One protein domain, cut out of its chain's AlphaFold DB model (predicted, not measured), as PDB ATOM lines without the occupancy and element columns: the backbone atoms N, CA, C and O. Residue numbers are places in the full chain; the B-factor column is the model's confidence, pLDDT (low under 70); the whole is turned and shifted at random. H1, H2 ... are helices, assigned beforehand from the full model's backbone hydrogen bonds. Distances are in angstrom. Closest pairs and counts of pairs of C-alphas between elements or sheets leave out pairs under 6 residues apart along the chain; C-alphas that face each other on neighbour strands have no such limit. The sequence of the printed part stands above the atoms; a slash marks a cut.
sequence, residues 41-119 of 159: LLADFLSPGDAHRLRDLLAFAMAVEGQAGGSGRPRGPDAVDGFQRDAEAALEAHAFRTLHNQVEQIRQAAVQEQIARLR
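AT A GLANCE: This is residues 41 to 119 of the 159 residues of an uncharacterized protein of Roseomonas sp. PeD5 (UniProt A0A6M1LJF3). One very long helix, H3, is crossed near its beginning by the shorter helix H2, and the tiny helix H1 packs on the first part of H2. These parts make a small body, from which residues 92 to 119, mostly the rest of H3, stick out as a long arm. The printed part has 79 residues with three named helices, in the order H1, H2, H3, and no named strand; its class is all helix. It is extended, with a radius of gyration of the C-alphas of 19.7 A and spans of 66 by 31 by 15 A.

HOW THE PARTS SIT: Start with H1, residues 42 to 45, which touches H2, residues 53 to 68, with residues 56 to 60 of H2 alone; the closest C-alphas, of Phe 45 and Asp 56, are 5.5 A apart. Next look at H3, residues 77 to 117, which touches H2 with residues 80 to 91 alone; the closest C-alphas, of Ala 59 and Phe 83, are 4.8 A apart. H2 and H3 run opposite ways at a steep tilt of 66 degrees. H1 and H3 are close but not clearly touching, with the C-alphas of Phe 45 and Val 80, their closest, 6.6 A apart. Every O i to N i+4 pair is within hydrogen-bond range in H2, and 35 of 37 in H3; H1 is too short for such a pair, but its 1 O i to N i+3 pair is within range.

IN THESE COORDINATES: Find C-alpha 42 at (-7.083, -36.055, -49.886), where H1 begins its 5.5 A. H2 runs 22.5 A from C-alpha 53 to C-alpha 68. From C-alpha 77 at (0.544, -29.062, -43.097), H3 runs 60.6 A to C-alpha 117 at (-6.778, -87.640, -29.370).

THE WHOLE: The C-alphas farthest apart, of Gly 76 and Arg 119, are 66.7 A apart. The printed part has no cut, and both links are short. Look for low confidence at residues 74 to 75, under 70; the mean pLDDT of the printed part is 91.4.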
ATOM      1  N   LEU A  41      -7.746 -31.746 -47.986       88.31
ATOM      2  CA  LEU A  41      -7.793 -32.342 -49.314       88.31
ATOM      3  C   LEU A  41      -7.084 -33.689 -49.259       88.31
ATOM      4  O   LEU A  41      -5.991 -33.802 -48.717       88.31
ATOM      5  N   LEU A  42      -7.685 -34.720 -49.856       88.88
ATOM      6  CA  LEU A  42      -7.083 -36.055 -49.886       88.88
ATOM      7  C   LEU A  42      -5.679 -36.032 -50.510       88.88
ATOM      8  O   LEU A  42      -4.799 -36.746 -50.049       88.88
ATOM      9  N   ALA A  43      -5.466 -35.188 -51.524       90.31
ATOM     10  CA  ALA A  43      -4.177 -35.044 -52.195       90.31
ATOM     11  C   ALA A  43      -3.032 -34.670 -51.235       90.31
ATOM     12  O   ALA A  43      -1.913 -35.116 -51.456       90.31
ATOM     13  N   ASP A  44      -3.322 -33.935 -50.157       88.88
ATOM     14  CA  ASP A  44      -2.319 -33.511 -49.171       88.88
ATOM     15  C   ASP A  44      -1.834 -34.675 -48.292       88.88
ATOM     16  O   ASP A  44      -0.764 -34.605 -47.693       88.88
ATOM     17  N   PHE A  45      -2.617 -35.756 -48.211       90.62
ATOM     18  CA  PHE A  45      -2.300 -36.939 -47.410       90.62
ATOM     19  C   PHE A  45      -1.604 -38.033 -48.217       90.62
ATOM     20  O   PHE A  45      -0.984 -38.908 -47.618       90.62
ATOM     21  N   LEU A  46      -1.730 -38.020 -49.548       93.38
ATOM     22  CA  LEU A  46      -1.248 -39.099 -50.406       93.38
ATOM     23  C   LEU A  46       0.269 -39.025 -50.595       93.38
ATOM     24  O   LEU A  46       0.792 -38.148 -51.283       93.38
ATOM     25  N   SER A  47       0.965 -40.017 -50.053       91.06
ATOM     26  CA  SER A  47       2.378 -40.259 -50.323       91.06
ATOM     27  C   SER A  47       2.553 -40.933 -51.693       91.06
ATOM     28  O   SER A  47       1.672 -41.669 -52.149       91.06
ATOM     29  N   PRO A  48       3.698 -40.742 -52.371       92.00
ATOM     30  CA  PRO A  48       3.990 -41.469 -53.598       92.00
ATOM     31  C   PRO A  48       4.136 -42.977 -53.328       92.00
ATOM     32  O   PRO A  48       4.954 -43.401 -52.512       92.00
ATOM     33  N   GLY A  49       3.375 -43.787 -54.069       89.94
ATOM     34  CA  GLY A  49       3.436 -45.253 -54.038       89.94
ATOM     35  C   GLY A  49       2.292 -45.927 -53.271       89.94
ATOM     36  O   GLY A  49       1.620 -45.329 -52.436       89.94
ATOM     37  N   ASP A  50       2.064 -47.211 -53.559       90.06
ATOM     38  CA  ASP A  50       0.911 -47.949 -53.018       90.06
ATOM     39  C   ASP A  50       1.104 -48.441 -51.574       90.06
ATOM     40  O   ASP A  50       0.122 -48.673 -50.868       90.06
ATOM     41  N   ALA A  51       2.349 -48.574 -51.104       90.19
ATOM     42  CA  ALA A  51       2.655 -49.139 -49.786       90.19
ATOM     43  C   ALA A  51       2.076 -48.316 -48.620       90.19
ATOM     44  O   ALA A  51       1.688 -48.877 -47.597       90.19
ATOM     45  N   HIS A  52       1.969 -46.996 -48.784       93.94
ATOM     46  CA  HIS A  52       1.456 -46.084 -47.757       93.94
ATOM     47  C   HIS A  52      -0.022 -45.736 -47.946       93.94
ATOM     48  O   HIS A  52      -0.626 -45.102 -47.086       93.94
ATOM     49  N   ARG A  53      -0.643 -46.215 -49.029       94.25
ATOM     50  CA  ARG A  53      -1.990 -45.807 -49.432       94.25
ATOM     51  C   ARG A  53      -3.044 -46.081 -48.363       94.25
ATOM     52  O   ARG A  53      -3.922 -45.254 -48.153       94.25
ATOM     53  N   LEU A  54      -2.962 -47.216 -47.667       95.44
ATOM     54  CA  LEU A  54      -3.905 -47.543 -46.592       95.44
ATOM     55  C   LEU A  54      -3.747 -46.611 -45.382       95.44
ATOM     56  O   LEU A  54      -4.744 -46.126 -44.852       95.44
ATOM     57  N   ARG A  55      -2.501 -46.346 -44.971       96.12
ATOM     58  CA  ARG A  55      -2.183 -45.419 -43.878       96.12
ATOM     59  C   ARG A  55      -2.681 -44.018 -44.208       96.12
ATOM     60  O   ARG A  55      -3.345 -43.400 -43.386       96.12
ATOM     61  N   ASP A  56      -2.414 -43.557 -45.422       95.88
ATOM     62  CA  ASP A  56      -2.750 -42.210 -45.873       95.88
ATOM     63  C   ASP A  56      -4.275 -42.020 -46.000       95.88
ATOM     64  O   ASP A  56      -4.814 -40.999 -45.568       95.88
ATOM     65  N   LEU A  57      -5.003 -43.035 -46.488       96.38
ATOM     66  CA  LEU A  57      -6.472 -43.039 -46.498       96.38
ATOM     67  C   LEU A  57      -7.064 -43.023 -45.082       96.38
ATOM     68  O   LEU A  57      -8.056 -42.334 -44.841       96.38
ATOM     69  N   LEU A  58      -6.468 -43.763 -44.145       96.75
ATOM     70  CA  LEU A  58      -6.922 -43.784 -42.757       96.75
ATOM     71  C   LEU A  58      -6.622 -42.456 -42.043       96.75
ATOM     72  O   LEU A  58      -7.481 -41.940 -41.330       96.75
ATOM     73  N   ALA A  59      -5.443 -41.876 -42.273       95.62
ATOM     74  CA  ALA A  59      -5.067 -40.557 -41.769       95.62
ATOM     75  C   ALA A  59      -6.051 -39.481 -42.250       95.62
ATOM     76  O   ALA A  59      -6.546 -38.688 -41.447       95.62
ATOM     77  N   PHE A  60      -6.406 -39.514 -43.538       94.88
ATOM     78  CA  PHE A  60      -7.429 -38.640 -44.105       94.88
ATOM     79  C   PHE A  60      -8.802 -38.855 -43.449       94.88
ATOM     80  O   PHE A  60      -9.450 -37.887 -43.046       94.88
ATOM     81  N   ALA A  61      -9.239 -40.108 -43.288       94.94
ATOM     82  CA  ALA A  61     -10.517 -40.419 -42.649       94.94
ATOM     83  C   ALA A  61     -10.589 -39.881 -41.209       94.94
ATOM     84  O   ALA A  61     -11.581 -39.253 -40.841       94.94
ATOM     85  N   MET A  62      -9.516 -40.033 -40.425       94.31
ATOM     86  CA  MET A  62      -9.436 -39.486 -39.067       94.31
ATOM     87  C   MET A  62      -9.434 -37.955 -39.036       94.31
ATOM     88  O   MET A  62     -10.016 -37.361 -38.127       94.31
ATOM     89  N   ALA A  63      -8.821 -37.299 -40.023       92.44
ATOM     90  CA  ALA A  63      -8.874 -35.845 -40.142       92.44
ATOM     91  C   ALA A  63     -10.307 -35.353 -40.427       92.44
ATOM     92  O   ALA A  63     -10.776 -34.400 -39.797       92.44
ATOM     93  N   VAL A  64     -11.027 -36.036 -41.325       92.38
ATOM     94  CA  VAL A  64     -12.435 -35.742 -41.646       92.38
ATOM     95  C   VAL A  64     -13.344 -35.994 -40.439       92.38
ATOM     96  O   VAL A  64     -14.182 -35.151 -40.112       92.38
ATOM     97  N   GLU A  65     -13.161 -37.114 -39.742       91.69
ATOM     98  CA  GLU A  65     -13.933 -37.457 -38.544       91.69
ATOM     99  C   GLU A  65     -13.672 -36.467 -37.401       91.69
ATOM    100  O   GLU A  65     -14.614 -35.951 -36.798       91.69
ATOM    101  N   GLY A  66     -12.408 -36.110 -37.158       88.56
ATOM    102  CA  GLY A  66     -12.036 -35.108 -36.159       88.56
ATOM    103  C   GLY A  66     -12.652 -33.733 -36.440       88.56
ATOM    104  O   GLY A  66     -13.010 -33.012 -35.500       88.56
ATOM    105  N   GLN A  67     -12.828 -33.385 -37.717       85.06
ATOM    106  CA  GLN A  67     -13.521 -32.173 -38.147       85.06
ATOM    107  C   GLN A  67     -15.038 -32.260 -37.942       85.06
ATOM    108  O   GLN A  67     -15.629 -31.289 -37.466       85.06
ATOM    109  N   ALA A  68     -15.660 -33.399 -38.255       84.88
ATOM    110  CA  ALA A  68     -17.088 -33.618 -38.021       84.88
ATOM    111  C   ALA A  68     -17.432 -33.630 -36.519       84.88
ATOM    112  O   ALA A  68     -18.468 -33.105 -36.116       84.88
ATOM    113  N   GLY A  69     -16.533 -34.166 -35.688       84.25
ATOM    114  CA  GLY A  69     -16.675 -34.245 -34.233       84.25
ATOM    115  C   GLY A  69     -16.341 -32.958 -33.471       84.25
ATOM    116  O   GLY A  69     -16.394 -32.956 -32.245       84.25
ATOM    117  N   GLY A  70     -15.968 -31.869 -34.154       82.81
ATOM    118  CA  GLY A  70     -15.681 -30.580 -33.509       82.81
ATOM    119  C   GLY A  70     -14.439 -30.574 -32.607       82.81
ATOM    120  O   GLY A  70     -14.295 -29.676 -31.782       82.81
ATOM    121  N   SER A  71     -13.524 -31.538 -32.767       75.25
ATOM    122  CA  SER A  71     -12.375 -31.763 -31.868       75.25
ATOM    123  C   SER A  71     -11.334 -30.630 -31.826       75.25
ATOM    124  O   SER A  71     -10.378 -30.703 -31.060       75.25
ATOM    125  N   GLY A  72     -11.489 -29.579 -32.638       70.38
ATOM    126  CA  GLY A  72     -10.622 -28.395 -32.618       70.38
ATOM    127  C   GLY A  72      -9.152 -28.662 -32.964       70.38
ATOM    128  O   GLY A  72      -8.320 -27.781 -32.756       70.38
ATOM    129  N   ARG A  73      -8.811 -29.856 -33.475       79.31
ATOM    130  CA  ARG A  73      -7.430 -30.218 -33.822       79.31
ATOM    131  C   ARG A  73      -6.878 -29.226 -34.862       79.31
ATOM    132  O   ARG A  73      -7.601 -28.909 -35.814       79.31
ATOM    133  N   PRO A  74      -5.646 -28.708 -34.683       69.12
ATOM    134  CA  PRO A  74      -5.077 -27.707 -35.579       69.12
ATOM    135  C   PRO A  74      -5.066 -28.213 -37.022       69.12
ATOM    136  O   PRO A  74      -4.694 -29.354 -37.288       69.12
ATOM    137  N   ARG A  75      -5.511 -27.355 -37.944       69.31
ATOM    138  CA  ARG A  75      -5.524 -27.607 -39.388       69.31
ATOM    139  C   ARG A  75      -4.319 -26.903 -39.991       69.31
ATOM    140  O   ARG A  75      -4.259 -25.677 -39.982       69.31
ATOM    141  N   GLY A  76      -3.350 -27.678 -40.449       72.50
ATOM    142  CA  GLY A  76      -2.137 -27.178 -41.078       72.50
ATOM    143  C   GLY A  76      -1.318 -28.330 -41.659       72.50
ATOM    144  O   GLY A  76      -1.584 -29.482 -41.311       72.50
ATOM    145  N   PRO A  77      -0.334 -28.041 -42.521       71.31
ATOM    146  CA  PRO A  77       0.544 -29.062 -43.097       71.31
ATOM    147  C   PRO A  77       1.230 -29.904 -42.010       71.31
ATOM    148  O   PRO A  77       1.296 -31.121 -42.129       71.31
ATOM    149  N   ASP A  78       1.587 -29.287 -40.880       78.69
ATOM    150  CA  ASP A  78       2.186 -29.977 -39.727       78.69
ATOM    151  C   ASP A  78       1.223 -30.955 -39.019       78.69
ATOM    152  O   ASP A  78       1.648 -31.824 -38.259       78.69
ATOM    153  N   ALA A  79      -0.092 -30.836 -39.245       86.88
ATOM    154  CA  ALA A  79      -1.086 -31.737 -38.665       86.88
ATOM    155  C   ALA A  79      -1.190 -33.067 -39.424       86.88
ATOM    156  O   ALA A  79      -1.585 -34.072 -38.828       86.88
ATOM    157  N   VAL A  80      -0.829 -33.084 -40.715       90.31
ATOM    158  CA  VAL A  80      -0.879 -34.284 -41.566       90.31
ATOM    159  C   VAL A  80       0.028 -35.370 -40.992       90.31
ATOM    160  O   VAL A  80      -0.428 -36.497 -40.797       90.31
ATOM    161  N   ASP A  81       1.252 -35.009 -40.600       90.94
ATOM    162  CA  ASP A  81       2.207 -35.921 -39.958       90.94
ATOM    163  C   ASP A  81       1.643 -36.538 -38.670       90.94
ATOM    164  O   ASP A  81       1.854 -37.717 -38.385       90.94
ATOM    165  N   GLY A  82       0.892 -35.752 -37.892       91.69
ATOM    166  CA  GLY A  82       0.217 -36.228 -36.686       91.69
ATOM    167  C   GLY A  82      -0.830 -37.295 -36.997       91.69
ATOM    168  O   GLY A  82      -0.808 -38.372 -36.406       91.69
ATOM    169  N   PHE A  83      -1.709 -37.036 -37.969       92.69
ATOM    170  CA  PHE A  83      -2.722 -38.009 -38.389       92.69
ATOM    171  C   PHE A  83      -2.116 -39.255 -39.041       92.69
ATOM    172  O   PHE A  83      -2.647 -40.347 -38.854       92.69
ATOM    173  N   GLN A  84      -1.007 -39.125 -39.774       93.75
ATOM    174  CA  GLN A  84      -0.296 -40.271 -40.346       93.75
ATOM    175  C   GLN A  84       0.318 -41.161 -39.263       93.75
ATOM    176  O   GLN A  84       0.169 -42.381 -39.333       93.75
ATOM    177  N   ARG A  85       0.942 -40.570 -38.235       94.81
ATOM    178  CA  ARG A  85       1.456 -41.318 -37.073       94.81
ATOM    179  C   ARG A  85       0.334 -41.994 -36.293       94.81
ATOM    180  O   ARG A  85       0.460 -43.164 -35.941       94.81
ATOM    181  N   ASP A  86      -0.773 -41.288 -36.066       95.25
ATOM    182  CA  ASP A  86      -1.954 -41.860 -35.411       95.25
ATOM    183  C   ASP A  86      -2.529 -43.028 -36.236       95.25
ATOM    184  O   ASP A  86      -2.924 -44.051 -35.677       95.25
ATOM    185  N   ALA A  87      -2.534 -42.910 -37.569       96.56
ATOM    186  CA  ALA A  87      -3.016 -43.951 -38.475       96.56
ATOM    187  C   ALA A  87      -2.132 -45.188 -38.455       96.56
ATOM    188  O   ALA A  87      -2.640 -46.306 -38.409       96.56
ATOM    189  N   GLU A  88      -0.819 -44.995 -38.465       96.81
ATOM    190  CA  GLU A  88       0.150 -46.076 -38.354       96.81
ATOM    191  C   GLU A  88       0.003 -46.807 -37.017       96.81
ATOM    192  O   GLU A  88      -0.197 -48.021 -37.010       96.81
ATOM    193  N   ALA A  89      -0.067 -46.073 -35.902       97.38
ATOM    194  CA  ALA A  89      -0.294 -46.656 -34.581       97.38
ATOM    195  C   ALA A  89      -1.626 -47.429 -34.501       97.38
ATOM    196  O   ALA A  89      -1.697 -48.507 -33.905       97.38
ATOM    197  N   ALA A  90      -2.693 -46.913 -35.122       97.00
ATOM    198  CA  ALA A  90      -3.986 -47.589 -35.177       97.00
ATOM    199  C   ALA A  90      -3.939 -48.874 -36.023       97.00
ATOM    200  O   ALA A  90      -4.495 -49.898 -35.611       97.00
ATOM    201  N   LEU A  91      -3.264 -48.843 -37.177       97.06
ATOM    202  CA  LEU A  91      -3.078 -50.010 -38.042       97.06
ATOM    203  C   LEU A  91      -2.232 -51.086 -37.356       97.06
ATOM    204  O   LEU A  91      -2.617 -52.256 -37.380       97.06
ATOM    205  N   GLU A  92      -1.138 -50.704 -36.698       97.12
ATOM    206  CA  GLU A  92      -0.300 -51.618 -35.919       97.12
ATOM    207  C   GLU A  92      -1.083 -52.255 -34.769       97.12
ATOM    208  O   GLU A  92      -1.077 -53.479 -34.610       97.12
ATOM    209  N   ALA A  93      -1.823 -51.451 -34.002       97.31
ATOM    210  CA  ALA A  93      -2.648 -51.951 -32.909       97.31
ATOM    211  C   ALA A  93      -3.730 -52.922 -33.407       97.31
ATOM    212  O   ALA A  93      -3.985 -53.951 -32.773       97.31
ATOM    213  N   HIS A  94      -4.363 -52.620 -34.544       96.50
ATOM    214  CA  HIS A  94      -5.335 -53.512 -35.164       96.50
ATOM    215  C   HIS A  94      -4.676 -54.816 -35.632       96.50
ATOM    216  O   HIS A  94      -5.145 -55.893 -35.265       96.50
ATOM    217  N   ALA A  95      -3.565 -54.734 -36.370       96.81
ATOM    218  CA  ALA A  95      -2.823 -55.897 -36.850       96.81
ATOM    219  C   ALA A  95      -2.374 -56.802 -35.694       96.81
ATOM    220  O   ALA A  95      -2.567 -58.018 -35.756       96.81
ATOM    221  N   PHE A  96      -1.865 -56.217 -34.607       97.62
ATOM    222  CA  PHE A  96      -1.480 -56.957 -33.409       97.62
ATOM    223  C   PHE A  96      -2.668 -57.694 -32.785       97.62
ATOM    224  O   PHE A  96      -2.570 -58.888 -32.503       97.62
ATOM    225  N   ARG A  97      -3.817 -57.024 -32.615       96.56
ATOM    226  CA  ARG A  97      -5.035 -57.666 -32.089       96.56
ATOM    227  C   ARG A  97      -5.516 -58.792 -32.997       96.56
ATOM    228  O   ARG A  97      -5.877 -59.853 -32.499       96.56
ATOM    229  N   THR A  98      -5.513 -58.586 -34.312       96.81
ATOM    230  CA  THR A  98      -5.917 -59.620 -35.271       96.81
ATOM    231  C   THR A  98      -4.999 -60.836 -35.190       96.81
ATOM    232  O   THR A  98      -5.497 -61.953 -35.059       96.81
ATOM    233  N   LEU A  99      -3.679 -60.630 -35.202       97.25
ATOM    234  CA  LEU A  99      -2.702 -61.713 -35.085       97.25
ATOM    235  C   LEU A  99      -2.831 -62.440 -33.746       97.25
ATOM    236  O   LEU A  99      -2.849 -63.666 -33.719       97.25
ATOM    237  N   HIS A 100      -2.985 -61.708 -32.644       96.06
ATOM    238  CA  HIS A 100      -3.169 -62.306 -31.325       96.06
ATOM    239  C   HIS A 100      -4.444 -63.156 -31.255       96.06
ATOM    240  O   HIS A 100      -4.396 -64.299 -30.804       96.06
ATOM    241  N   ASN A 101      -5.562 -62.650 -31.784       96.06
ATOM    242  CA  ASN A 101      -6.814 -63.401 -31.855       96.06
ATOM    243  C   ASN A 101      -6.666 -64.674 -32.700       96.06
ATOM    244  O   ASN A 101      -7.175 -65.724 -32.316       96.06
ATOM    245  N   GLN A 102      -5.953 -64.604 -33.826       97.12
ATOM    246  CA  GLN A 102      -5.679 -65.775 -34.660       97.12
ATOM    247  C   GLN A 102      -4.784 -66.792 -33.942       97.12
ATOM    248  O   GLN A 102      -5.067 -67.986 -33.983       97.12
ATOM    249  N   VAL A 103      -3.743 -66.344 -33.238       97.94
ATOM    250  CA  VAL A 103      -2.867 -67.225 -32.448       97.94
ATOM    251  C   VAL A 103      -3.653 -67.933 -31.345       97.94
ATOM    252  O   VAL A 103      -3.519 -69.147 -31.187       97.94
ATOM    253  N   GLU A 104      -4.509 -67.216 -30.618       97.19
ATOM    254  CA  GLU A 104      -5.358 -67.824 -29.590       97.19
ATOM    255  C   GLU A 104      -6.361 -68.819 -30.186       97.19
ATOM    256  O   GLU A 104      -6.552 -69.901 -29.631       97.19
ATOM    257  N   GLN A 105      -6.935 -68.531 -31.358       96.75
ATOM    258  CA  GLN A 105      -7.788 -69.487 -32.073       96.75
ATOM    259  C   GLN A 105      -7.028 -70.765 -32.453       96.75
ATOM    260  O   GLN A 105      -7.526 -71.865 -32.217       96.75
ATOM    261  N   ILE A 106      -5.810 -70.639 -32.991       96.38
ATOM    262  CA  ILE A 106      -4.967 -71.792 -33.347       96.38
ATOM    263  C   ILE A 106      -4.618 -72.602 -32.098       96.38
ATOM    264  O   ILE A 106      -4.687 -73.831 -32.115       96.38
ATOM    265  N   ARG A 107      -4.287 -71.931 -30.993       96.69
ATOM    266  CA  ARG A 107      -3.988 -72.587 -29.719       96.69
ATOM    267  C   ARG A 107      -5.191 -73.365 -29.192       96.69
ATOM    268  O   ARG A 107      -5.036 -74.513 -28.785       96.69
ATOM    269  N   GLN A 108      -6.382 -72.769 -29.220       97.56
ATOM    270  CA  GLN A 108      -7.617 -73.446 -28.823       97.56
ATOM    271  C   GLN A 108      -7.912 -74.648 -29.723       97.56
ATOM    272  O   GLN A 108      -8.222 -75.721 -29.206       97.56
ATOM    273  N   ALA A 109      -7.750 -74.503 -31.040       96.69
ATOM    274  CA  ALA A 109      -7.930 -75.596 -31.990       96.69
ATOM    275  C   ALA A 109      -6.942 -76.747 -31.733       96.69
ATOM    276  O   ALA A 109      -7.353 -77.903 -31.675       96.69
ATOM    277  N   ALA A 110      -5.665 -76.441 -31.483       96.69
ATOM    278  CA  ALA A 110      -4.648 -77.439 -31.162       96.69
ATOM    279  C   ALA A 110      -4.943 -78.171 -29.841       96.69
ATOM    280  O   ALA A 110      -4.803 -79.390 -29.760       96.69
ATOM    281  N   VAL A 111      -5.397 -77.449 -28.809       96.62
ATOM    282  CA  VAL A 111      -5.814 -78.053 -27.533       96.62
ATOM    283  C   VAL A 111      -7.039 -78.944 -27.728       96.62
ATOM    284  O   VAL A 111      -7.068 -80.056 -27.205       96.62
ATOM    285  N   GLN A 112      -8.034 -78.500 -28.498       95.31
ATOM    286  CA  GLN A 112      -9.208 -79.314 -28.815       95.31
ATOM    287  C   GLN A 112      -8.825 -80.579 -29.585       95.31
ATOM    288  O   GLN A 112      -9.295 -81.661 -29.240       95.31
ATOM    289  N   GLU A 113      -7.932 -80.475 -30.569       94.31
ATOM    290  CA  GLU A 113      -7.424 -81.630 -31.307       94.31
ATOM    291  C   GLU A 113      -6.658 -82.592 -30.387       94.31
ATOM    292  O   GLU A 113      -6.841 -83.808 -30.454       94.31
ATOM    293  N   GLN A 114      -5.837 -82.067 -29.475       93.06
ATOM    294  CA  GLN A 114      -5.121 -82.884 -28.502       93.06
ATOM    295  C   GLN A 114      -6.082 -83.596 -27.542       93.06
ATOM    296  O   GLN A 114      -5.916 -84.790 -27.297       93.06
ATOM    297  N   ILE A 115      -7.106 -82.903 -27.036       92.69
ATOM    298  CA  ILE A 115      -8.149 -83.504 -26.195       92.69
ATOM    299  C   ILE A 115      -8.906 -84.582 -26.974       92.69
ATOM    300  O   ILE A 115      -9.156 -85.652 -26.426       92.69
ATOM    301  N   ALA A 116      -9.209 -84.348 -28.253       90.44
ATOM    302  CA  ALA A 116      -9.876 -85.328 -29.109       90.44
ATOM    303  C   ALA A 116      -9.033 -86.597 -29.339       90.44
ATOM    304  O   ALA A 116      -9.589 -87.675 -29.543       90.44
ATOM    305  N   ARG A 117      -7.697 -86.491 -29.288       92.44
ATOM    306  CA  ARG A 117      -6.778 -87.640 -29.370       92.44
ATOM    307  C   ARG A 117      -6.629 -88.393 -28.047       92.44
ATOM    308  O   ARG A 117      -6.240 -89.562 -28.059       92.44
ATOM    309  N   LEU A 118      -6.893 -87.752 -26.912       89.38
ATOM    310  CA  LEU A 118      -6.853 -88.420 -25.615       89.38
ATOM    311  C   LEU A 118      -8.071 -89.335 -25.463       89.38
ATOM    312  O   LEU A 118      -9.187 -89.004 -25.858       89.38
ATOM    313  N   ARG A 119      -7.861 -90.513 -24.862       83.88
ATOM    314  CA  ARG A 119      -8.973 -91.401 -24.508       83.88
ATOM    315  C   ARG A 119      -9.908 -90.631 -23.565       83.88
ATOM    316  O   ARG A 119      -9.399 -90.021 -22.621       83.88
TER     317      ARG A 119